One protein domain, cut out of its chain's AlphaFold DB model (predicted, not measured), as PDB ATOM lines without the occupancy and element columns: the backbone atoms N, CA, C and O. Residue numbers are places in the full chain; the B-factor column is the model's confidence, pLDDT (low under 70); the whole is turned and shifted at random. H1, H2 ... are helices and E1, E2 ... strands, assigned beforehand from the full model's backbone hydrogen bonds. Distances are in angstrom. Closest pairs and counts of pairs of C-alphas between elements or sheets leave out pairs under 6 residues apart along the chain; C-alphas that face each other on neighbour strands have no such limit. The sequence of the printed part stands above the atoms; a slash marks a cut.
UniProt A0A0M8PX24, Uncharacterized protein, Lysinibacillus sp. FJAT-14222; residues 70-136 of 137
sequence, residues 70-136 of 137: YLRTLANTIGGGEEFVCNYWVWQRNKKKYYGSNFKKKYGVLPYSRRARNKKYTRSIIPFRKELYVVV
ATOM      1  N   TYR A  70     175.420 207.294 192.545       86.44
ATOM      2  CA  TYR A  70     174.377 208.223 192.128       86.44
ATOM      3  C   TYR A  70     174.682 209.613 192.679       86.44
ATOM      4  O   TYR A  70     175.350 209.742 193.707       86.44
ATOM      5  N   LEU A  71     174.209 210.643 191.984       86.56
ATOM      6  CA  LEU A  71     174.275 212.018 192.464       86.56
ATOM      7  C   LEU A  71     173.099 212.293 193.398       86.56
ATOM      8  O   LEU A  71     171.979 211.842 193.163       86.56
ATOM      9  N   ARG A  72     173.370 213.032 194.468       82.69
ATOM     10  CA  ARG A  72     172.395 213.501 195.442       82.69
ATOM     11  C   ARG A  72     172.592 214.996 195.645       82.69
ATOM     12  O   ARG A  72     173.698 215.437 195.938       82.69
ATOM     13  N   THR A  73     171.516 215.762 195.551       79.25
ATOM     14  CA  THR A  73     171.512 217.188 195.885       79.25
ATOM     15  C   THR A  73     171.562 217.392 197.399       79.25
ATOM     16  O   THR A  73     170.899 216.692 198.173       79.25
ATOM     17  N   LEU A  74     172.400 218.332 197.837       72.62
ATOM     18  CA  LEU A  74     172.623 218.637 199.251       72.62
ATOM     19  C   LEU A  74     171.519 219.459 199.890       72.62
ATOM     20  O   LEU A  74     171.203 219.272 201.066       72.62
ATOM     21  N   ALA A  75     170.985 220.386 199.109       69.06
ATOM     22  CA  ALA A  75     169.935 221.304 199.485       69.06
ATOM     23  C   ALA A  75     168.864 221.276 198.394       69.06
ATOM     24  O   ALA A  75     169.184 221.162 197.212       69.06
ATOM     25  N   ASN A  76     167.598 221.415 198.789       65.75
ATOM     26  CA  ASN A  76     166.463 221.540 197.868       65.75
ATOM     27  C   ASN A  76     166.385 222.956 197.261       65.75
ATOM     28  O   ASN A  76     165.303 223.511 197.105       65.75
ATOM     29  N   THR A  77     167.532 223.573 196.984       64.94
ATOM     30  CA  THR A  77     167.650 224.929 196.446       64.94
ATOM     31  C   THR A  77     168.342 224.875 195.093       64.94
ATOM     32  O   THR A  77     169.256 224.076 194.884       64.94
ATOM     33  N   ILE A  78     167.925 225.744 194.175       58.19
ATOM     34  CA  ILE A  78     168.563 225.909 192.866       58.19
ATOM     35  C   ILE A  78     170.023 226.333 193.104       58.19
ATOM     36  O   ILE A  78     170.271 227.320 193.792       58.19
ATOM     37  N   GLY A  79     170.984 225.545 192.608       60.59
ATOM     38  CA  GLY A  79     172.419 225.750 192.852       60.59
ATOM     39  C   GLY A  79     172.968 225.138 194.150       60.59
ATOM     40  O   GLY A  79     174.112 225.403 194.510       60.59
ATOM     41  N   GLY A  80     172.184 224.326 194.869       66.75
ATOM     42  CA  GLY A  80     172.690 223.559 196.008       66.75
ATOM     43  C   GLY A  80     173.761 222.552 195.579       66.75
ATOM     44  O   GLY A  80     173.625 221.919 194.536       66.75
ATOM     45  N   GLY A  81     174.808 222.391 196.396       78.25
ATOM     46  CA  GLY A  81     175.924 221.497 196.078       78.25
ATOM     47  C   GLY A  81     175.495 220.058 195.761       78.25
ATOM     48  O   GLY A  81     174.486 219.551 196.267       78.25
ATOM     49  N   GLU A  82     176.275 219.375 194.935       84.81
ATOM     50  CA  GLU A  82     176.006 218.011 194.482       84.81
ATOM     51  C   GLU A  82     176.986 217.029 195.122       84.81
ATOM     52  O   GLU A  82     178.204 217.208 195.088       84.81
ATOM     53  N   GLU A  83     176.459 215.940 195.682       86.81
ATOM     54  CA  GLU A  83     177.253 214.855 196.246       86.81
ATOM     55  C   GLU A  83     177.124 213.582 195.428       86.81
ATOM     56  O   GLU A  83     176.032 213.068 195.203       86.81
ATOM     57  N   PHE A  84     178.259 213.003 195.052       88.25
ATOM     58  CA  PHE A  84     178.296 211.674 194.469       88.25
ATOM     59  C   PHE A  84     178.395 210.624 195.575       88.25
ATOM     60  O   PHE A  84     179.323 210.636 196.391       88.25
ATOM     61  N   VAL A  85     177.441 209.694 195.586       88.62
ATOM     62  CA  VAL A  85     177.293 208.672 196.622       88.62
ATOM     63  C   VAL A  85     177.592 207.290 196.054       88.62
ATOM     64  O   VAL A  85     176.938 206.815 195.123       88.62
ATOM     65  N   CYS A  86     178.554 206.605 196.666       90.44
ATOM     66  CA  CYS A  86     178.927 205.232 196.336       90.44
ATOM     67  C   CYS A  86     178.594 204.278 197.480       90.44
ATOM     68  O   CYS A  86     178.882 204.547 198.645       90.44
ATOM     69  N   ASN A  87     178.063 203.107 197.133       89.81
ATOM     70  CA  ASN A  87     177.676 202.077 198.091       89.81
ATOM     71  C   ASN A  87     178.655 200.899 198.110       89.81
ATOM     72  O   ASN A  87     179.012 200.344 197.064       89.81
ATOM     73  N   TYR A  88     179.017 200.443 199.304       90.56
ATOM     74  CA  TYR A  88     179.842 199.254 199.503       90.56
ATOM     75  C   TYR A  88     179.415 198.494 200.761       90.56
ATOM     76  O   TYR A  88     178.874 199.077 201.697       90.56
ATOM     77  N   TRP A  89     179.645 197.187 200.786       89.69
ATOM     78  CA  TRP A  89     179.419 196.380 201.986       89.69
ATOM     79  C   TRP A  89     180.631 196.441 202.923       89.69
ATOM     80  O   TRP A  89     181.754 196.631 202.460       89.69
ATOM     81  N   VAL A  90     180.440 196.264 204.237       88.44
ATOM     82  CA  VAL A  90     181.533 196.342 205.234       88.44
ATOM     83  C   VAL A  90     182.697 195.401 204.908       88.44
ATOM     84  O   VAL A  90     183.853 195.785 205.097       88.44
ATOM     85  N   TRP A  91     182.404 194.204 204.401       86.44
ATOM     86  CA  TRP A  91     183.413 193.215 204.014       86.44
ATOM     87  C   TRP A  91     184.106 193.530 202.677       86.44
ATOM     88  O   TRP A  91     185.162 192.976 202.398       86.44
ATOM     89  N   GLN A  92     183.580 194.459 201.868       91.50
ATOM     90  CA  GLN A  92     184.157 194.841 200.574       91.50
ATOM     91  C   GLN A  92     185.248 195.914 200.719       91.50
ATOM     92  O   GLN A  92     185.078 197.080 200.331       91.50
ATOM     93  N   ARG A  93     186.381 195.542 201.324       90.75
ATOM     94  CA  ARG A  93     187.496 196.464 201.593       90.75
ATOM     95  C   ARG A  93     188.181 196.927 200.306       90.75
ATOM     96  O   ARG A  93     188.519 198.109 200.204       90.75
ATOM     97  N   ASN A  94     188.350 196.045 199.324       91.50
ATOM     98  CA  ASN A  94     188.990 196.387 198.053       91.50
ATOM     99  C   ASN A  94     188.112 197.317 197.224       91.50
ATOM    100  O   ASN A  94     188.604 198.317 196.705       91.50
ATOM    101  N   LYS A  95     186.795 197.080 197.207       91.25
ATOM    102  CA  LYS A  95     185.836 198.001 196.581       91.25
ATOM    103  C   LYS A  95     185.926 199.414 197.165       91.25
ATOM    104  O   LYS A  95     185.930 200.395 196.423       91.25
ATOM    105  N   LYS A  96     186.037 199.529 198.496       91.38
ATOM    106  CA  LYS A  96     186.208 200.821 199.179       91.38
ATOM    107  C   LYS A  96     187.492 201.527 198.730       91.38
ATOM    108  O   LYS A  96     187.444 202.719 198.432       91.38
ATOM    109  N   LYS A  97     188.621 200.810 198.678       90.25
ATOM    110  CA  LYS A  97     189.904 201.353 198.195       90.25
ATOM    111  C   LYS A  97     189.806 201.801 196.737       90.25
ATOM    112  O   LYS A  97     190.201 202.918 196.425       90.25
ATOM    113  N   TYR A  98     189.210 200.971 195.882       92.12
ATOM    114  CA  TYR A  98     188.981 201.279 194.473       92.12
ATOM    115  C   TYR A  98     188.164 202.568 194.297       92.12
ATOM    116  O   TYR A  98     188.551 203.439 193.520       92.12
ATOM    117  N   TYR A  99     187.075 202.742 195.052       91.31
ATOM    118  CA  TYR A  99     186.317 203.995 195.046       91.31
ATOM    119  C   TYR A  99     187.154 205.173 195.537       91.31
ATOM    120  O   TYR A  99     187.177 206.195 194.860       91.31
ATOM    121  N   GLY A 100     187.899 205.010 196.634       89.62
ATOM    122  CA  GLY A 100     188.887 205.980 197.124       89.62
ATOM    123  C   GLY A 100     189.788 206.540 196.029       89.62
ATOM    124  O   GLY A 100     189.825 207.751 195.807       89.62
ATOM    125  N   SER A 101     190.468 205.647 195.316       90.31
ATOM    126  CA  SER A 101     191.396 206.014 194.249       90.31
ATOM    127  C   SER A 101     190.693 206.666 193.056       90.31
ATOM    128  O   SER A 101     191.183 207.667 192.536       90.31
ATOM    129  N   ASN A 102     189.533 206.147 192.636       90.44
ATOM    130  CA  ASN A 102     188.787 206.712 191.507       90.44
ATOM    131  C   ASN A 102     188.225 208.101 191.805       90.44
ATOM    132  O   ASN A 102     188.279 208.971 190.942       90.44
ATOM    133  N   PHE A 103     187.731 208.334 193.022       89.50
ATOM    134  CA  PHE A 103     187.274 209.654 193.443       89.50
ATOM    135  C   PHE A 103     188.410 210.678 193.416       89.50
ATOM    136  O   PHE A 103     188.256 211.729 192.796       89.50
ATOM    137  N   LYS A 104     189.570 210.330 193.989       87.94
ATOM    138  CA  LYS A 104     190.757 211.193 193.962       87.94
ATOM    139  C   LYS A 104     191.200 211.495 192.527       87.94
ATOM    140  O   LYS A 104     191.516 212.637 192.223       87.94
ATOM    141  N   LYS A 105     191.184 210.495 191.639       89.31
ATOM    142  CA  LYS A 105     191.552 210.666 190.224       89.31
ATOM    143  C   LYS A 105     190.552 211.534 189.452       89.31
ATOM    144  O   LYS A 105     190.972 212.327 188.622       89.31
ATOM    145  N   LYS A 106     189.248 211.364 189.688       88.62
ATOM    146  CA  LYS A 106     188.187 212.011 188.897       88.62
ATOM    147  C   LYS A 106     187.839 213.421 189.375       88.62
ATOM    148  O   LYS A 106     187.527 214.264 188.546       88.62
ATOM    149  N   TYR A 107     187.873 213.665 190.683       85.81
ATOM    150  CA  TYR A 107     187.417 214.925 191.285       85.81
ATOM    151  C   TYR A 107     188.498 215.623 192.123       85.81
ATOM    152  O   TYR A 107     188.227 216.650 192.728       85.81
ATOM    153  N   GLY A 108     189.707 215.058 192.231       86.19
ATOM    154  CA  GLY A 108     190.801 215.637 193.024       86.19
ATOM    155  C   GLY A 108     190.619 215.543 194.544       86.19
ATOM    156  O   GLY A 108     191.533 215.876 195.294       86.19
ATOM    157  N   VAL A 109     189.475 215.049 195.017       85.25
ATOM    158  CA  VAL A 109     189.106 215.022 196.438       85.25
ATOM    159  C   VAL A 109     188.998 213.599 196.978       85.25
ATOM    160  O   VAL A 109     188.617 212.655 196.280       85.25
ATOM    161  N   LEU A 110     189.347 213.433 198.255       85.12
ATOM    162  CA  LEU A 110     189.209 212.157 198.952       85.12
ATOM    163  C   LEU A 110     187.755 211.951 199.397       85.12
ATOM    164  O   LEU A 110     187.157 212.863 199.971       85.12
ATOM    165  N   PRO A 111     187.184 210.749 199.198       87.44
ATOM    166  CA  PRO A 111     185.858 210.458 199.706       87.44
ATOM    167  C   PRO A 111     185.873 210.389 201.222       87.44
ATOM    168  O   PRO A 111     186.747 209.764 201.830       87.44
ATOM    169  N   TYR A 112     184.842 210.953 201.832       85.69
ATOM    170  CA  TYR A 112     184.648 210.877 203.267       85.69
ATOM    171  C   TYR A 112     183.523 209.898 203.607       85.69
ATOM    172  O   TYR A 112     182.601 209.631 202.832       85.69
ATOM    173  N   SER A 113     183.639 209.296 204.790       78.81
ATOM    174  CA  SER A 113     182.606 208.410 205.324       78.81
ATOM    175  C   SER A 113     181.591 209.213 206.125       78.81
ATOM    176  O   SER A 113     181.926 210.246 206.702       78.81
ATOM    177  N   ARG A 114     180.370 208.689 206.243       71.69
ATOM    178  CA  ARG A 114     179.267 209.326 206.979       71.69
ATOM    179  C   ARG A 114     179.645 209.860 208.364       71.69
ATOM    180  O   ARG A 114     179.142 210.899 208.764       71.69
ATOM    181  N   ARG A 115     180.524 209.157 209.088       65.06
ATOM    182  CA  ARG A 115     180.934 209.522 210.455       65.06
ATOM    183  C   ARG A 115     181.718 210.837 210.515       65.06
ATOM    184  O   ARG A 115     181.677 211.493 211.541       65.06
ATOM    185  N   ALA A 116     182.385 211.227 209.430       63.84
ATOM    186  CA  ALA A 116     183.085 212.510 209.344       63.84
ATOM    187  C   ALA A 116     182.122 213.701 209.185       63.84
ATOM    188  O   ALA A 116     182.539 214.853 209.209       63.84
ATOM    189  N   ARG A 117     180.826 213.428 209.003       62.41
ATOM    190  CA  ARG A 117     179.800 214.428 208.762       62.41
ATOM    191  C   ARG A 117     178.972 214.591 210.033       62.41
ATOM    192  O   ARG A 117     178.123 213.754 210.325       62.41
ATOM    193  N   ASN A 118     179.191 215.673 210.775       61.06
ATOM    194  CA  ASN A 118     178.422 216.039 211.974       61.06
ATOM    195  C   ASN A 118     176.964 216.464 211.645       61.06
ATOM    196  O   ASN A 118     176.480 217.475 212.140       61.06
ATOM    197  N   LYS A 119     176.249 215.734 210.775       64.06
ATOM    198  CA  LYS A 119     174.864 216.024 210.360       64.06
ATOM    199  C   LYS A 119     173.942 214.827 210.613       64.06
ATOM    200  O   LYS A 119     174.310 213.677 210.362       64.06
ATOM    201  N   LYS A 120     172.712 215.105 211.063       57.53
ATOM    202  CA  LYS A 120     171.645 214.107 211.245       57.53
ATOM    203  C   LYS A 120     171.113 213.671 209.873       57.53
ATOM    204  O   LYS A 120     170.391 214.414 209.226       57.53
ATOM    205  N   TYR A 121     171.461 212.463 209.436       64.88
ATOM    206  CA  TYR A 121     170.858 211.815 208.263       64.88
ATOM    207  C   TYR A 121     170.237 210.475 208.647       64.88
ATOM    208  O   TYR A 121     170.723 209.810 209.569       64.88
ATOM    209  N   THR A 122     169.221 210.048 207.897       61.47
ATOM    210  CA  THR A 122     168.610 208.714 207.970       61.47
ATOM    211  C   THR A 122     169.663 207.625 207.746       61.47
ATOM    212  O   THR A 122     170.560 207.754 206.911       61.47
ATOM    213  N   ARG A 123     169.655 206.574 208.581       60.41
ATOM    214  CA  ARG A 123     170.579 205.439 208.415       60.41
ATOM    215  C   ARG A 123     170.207 204.632 207.174       60.41
ATOM    216  O   ARG A 123     169.031 204.553 206.839       60.41
ATOM    217  N   SER A 124     171.205 204.037 206.510       65.19
ATOM    218  CA  SER A 124     170.920 203.024 205.496       65.19
ATOM    219  C   SER A 124     170.115 201.920 206.172       65.19
ATOM    220  O   SER A 124     170.546 201.381 207.190       65.19
ATOM    221  N   ILE A 125     168.950 201.614 205.612       73.94
ATOM    222  CA  ILE A 125     168.037 200.600 206.153       73.94
ATOM    223  C   ILE A 125     168.698 199.212 206.100       73.94
ATOM    224  O   ILE A 125     168.450 198.355 206.939       73.94
ATOM    225  N   ILE A 126     169.600 199.011 205.136       81.50
ATOM    226  CA  ILE A 126     170.256 197.731 204.882       81.50
ATOM    227  C   ILE A 126     171.444 197.543 205.847       81.50
ATOM    228  O   ILE A 126     172.366 198.374 205.834       81.50
ATOM    229  N   PRO A 127     171.472 196.457 206.646       80.38
ATOM    230  CA  PRO A 127     172.564 196.173 207.576       80.38
ATOM    231  C   PRO A 127     173.876 195.947 206.819       80.38
ATOM    232  O   PRO A 127     173.876 195.454 205.700       80.38
ATOM    233  N   PHE A 128     175.013 196.333 207.405       84.19
ATOM    234  CA  PHE A 128     176.362 196.192 206.819       84.19
ATOM    235  C   PHE A 128     176.607 196.886 205.467       84.19
ATOM    236  O   PHE A 128     177.710 196.785 204.917       84.19
ATOM    237  N   ARG A 129     175.645 197.638 204.934       87.94
ATOM    238  CA  ARG A 129     175.867 198.537 203.802       87.94
ATOM    239  C   ARG A 129     176.403 199.871 204.318       87.94
ATOM    240  O   ARG A 129     175.932 200.412 205.314       87.94
ATOM    241  N   LYS A 130     177.432 200.388 203.658       88.44
ATOM    242  CA  LYS A 130     178.067 201.672 203.952       88.44
ATOM    243  C   LYS A 130     178.115 202.537 202.703       88.44
ATOM    244  O   LYS A 130     178.149 202.049 201.574       88.44
ATOM    245  N   GLU A 131     178.170 203.837 202.947       88.12
ATOM    246  CA  GLU A 131     178.195 204.868 201.917       88.12
ATOM    247  C   GLU A 131     179.507 205.659 201.995       88.12
ATOM    248  O   GLU A 131     180.047 205.904 203.083       88.12
ATOM    249  N   LEU A 132     180.033 206.008 200.824       88.81
ATOM    250  CA  LEU A 132     181.090 206.996 200.628       88.81
ATOM    251  C   LEU A 132     180.504 208.185 199.882       88.81
ATOM    252  O   LEU A 132     179.744 207.988 198.932       88.81
ATOM    253  N   TYR A 133     180.918 209.380 200.284       87.06
ATOM    254  CA  TYR A 133     180.455 210.634 199.708       87.06
ATOM    255  C   TYR A 133     181.637 211.438 199.182       87.06
ATOM    256  O   TYR A 133     182.718 211.432 199.780       87.06
ATOM    257  N   VAL A 134     181.402 212.152 198.089       86.81
ATOM    258  CA  VAL A 134     182.284 213.186 197.552       86.81
ATOM    259  C   VAL A 134     181.433 214.365 197.123       86.81
ATOM    260  O   VAL A 134     180.443 214.163 196.426       86.81
ATOM    261  N   VAL A 135     181.828 215.572 197.524       83.69
ATOM    262  CA  VAL A 135     181.250 216.813 196.997       83.69
ATOM    263  C   VAL A 135     181.850 217.048 195.614       83.69
ATOM    264  O   VAL A 135     183.071 217.021 195.464       83.69
ATOM    265  N   VAL A 136     180.993 217.196 194.608       82.38
ATOM    266  CA  VAL A 136     181.379 217.380 193.201       82.38
ATOM    267  C   VAL A 136     181.196 218.833 192.765       82.38
ATOM    268  O   VAL A 136     181.984 219.317 191.954       82.38
TER     269      VAL A 136
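This is residues 70 to 136 of the 137 residues of an uncharacterized protein of Lysinibacillus sp. FJAT-14222 (UniProt A0A0M8PX24). An antiparallel sheet of three strands, in order E1, E2, E3, has one helix, H1, packed along one face, making two layers. The hairpin loop at residues 75 to 80 sticks out, and a long loop, residues 108 to 128, leads from H1 back to E3. The 67 printed residues, with E1, E2, H1, E3 along the chain, are mixed in class and compact: radius of gyration of the C-alphas 12.4 A, spans 37 by 30 by 20 A.

Look first at E2, residues 82 to 89; with E1, residues 70 to 73, it forms a hairpin, N 72 and O 83 2.8 A apart. E3, residues 129 to 135, is antiparallel to E2, with N 86 and O 132 2.9 A apart, within hydrogen-bond range. H1, residues 93 to 107, is on the sheet over E2 and E3, at a height of 9.7 A over the sheet; its closest C-alphas to E2 are Lys 96 and Tyr 88, 6.6 A. Every O i to N i+4 pair of H1 is within range.

Find C-alpha 70 at (174.377, 208.223, 192.128), where E1 begins. E2 runs 23.1 A, H1 21.1 A and E3 20.2 A, to C-alpha 135 at (181.250, 216.813, 196.997).

The printed part has no cut; the link H1 to E3 is long. Look for pLDDT under 70 at residues 75 to 80 and 115 to 124.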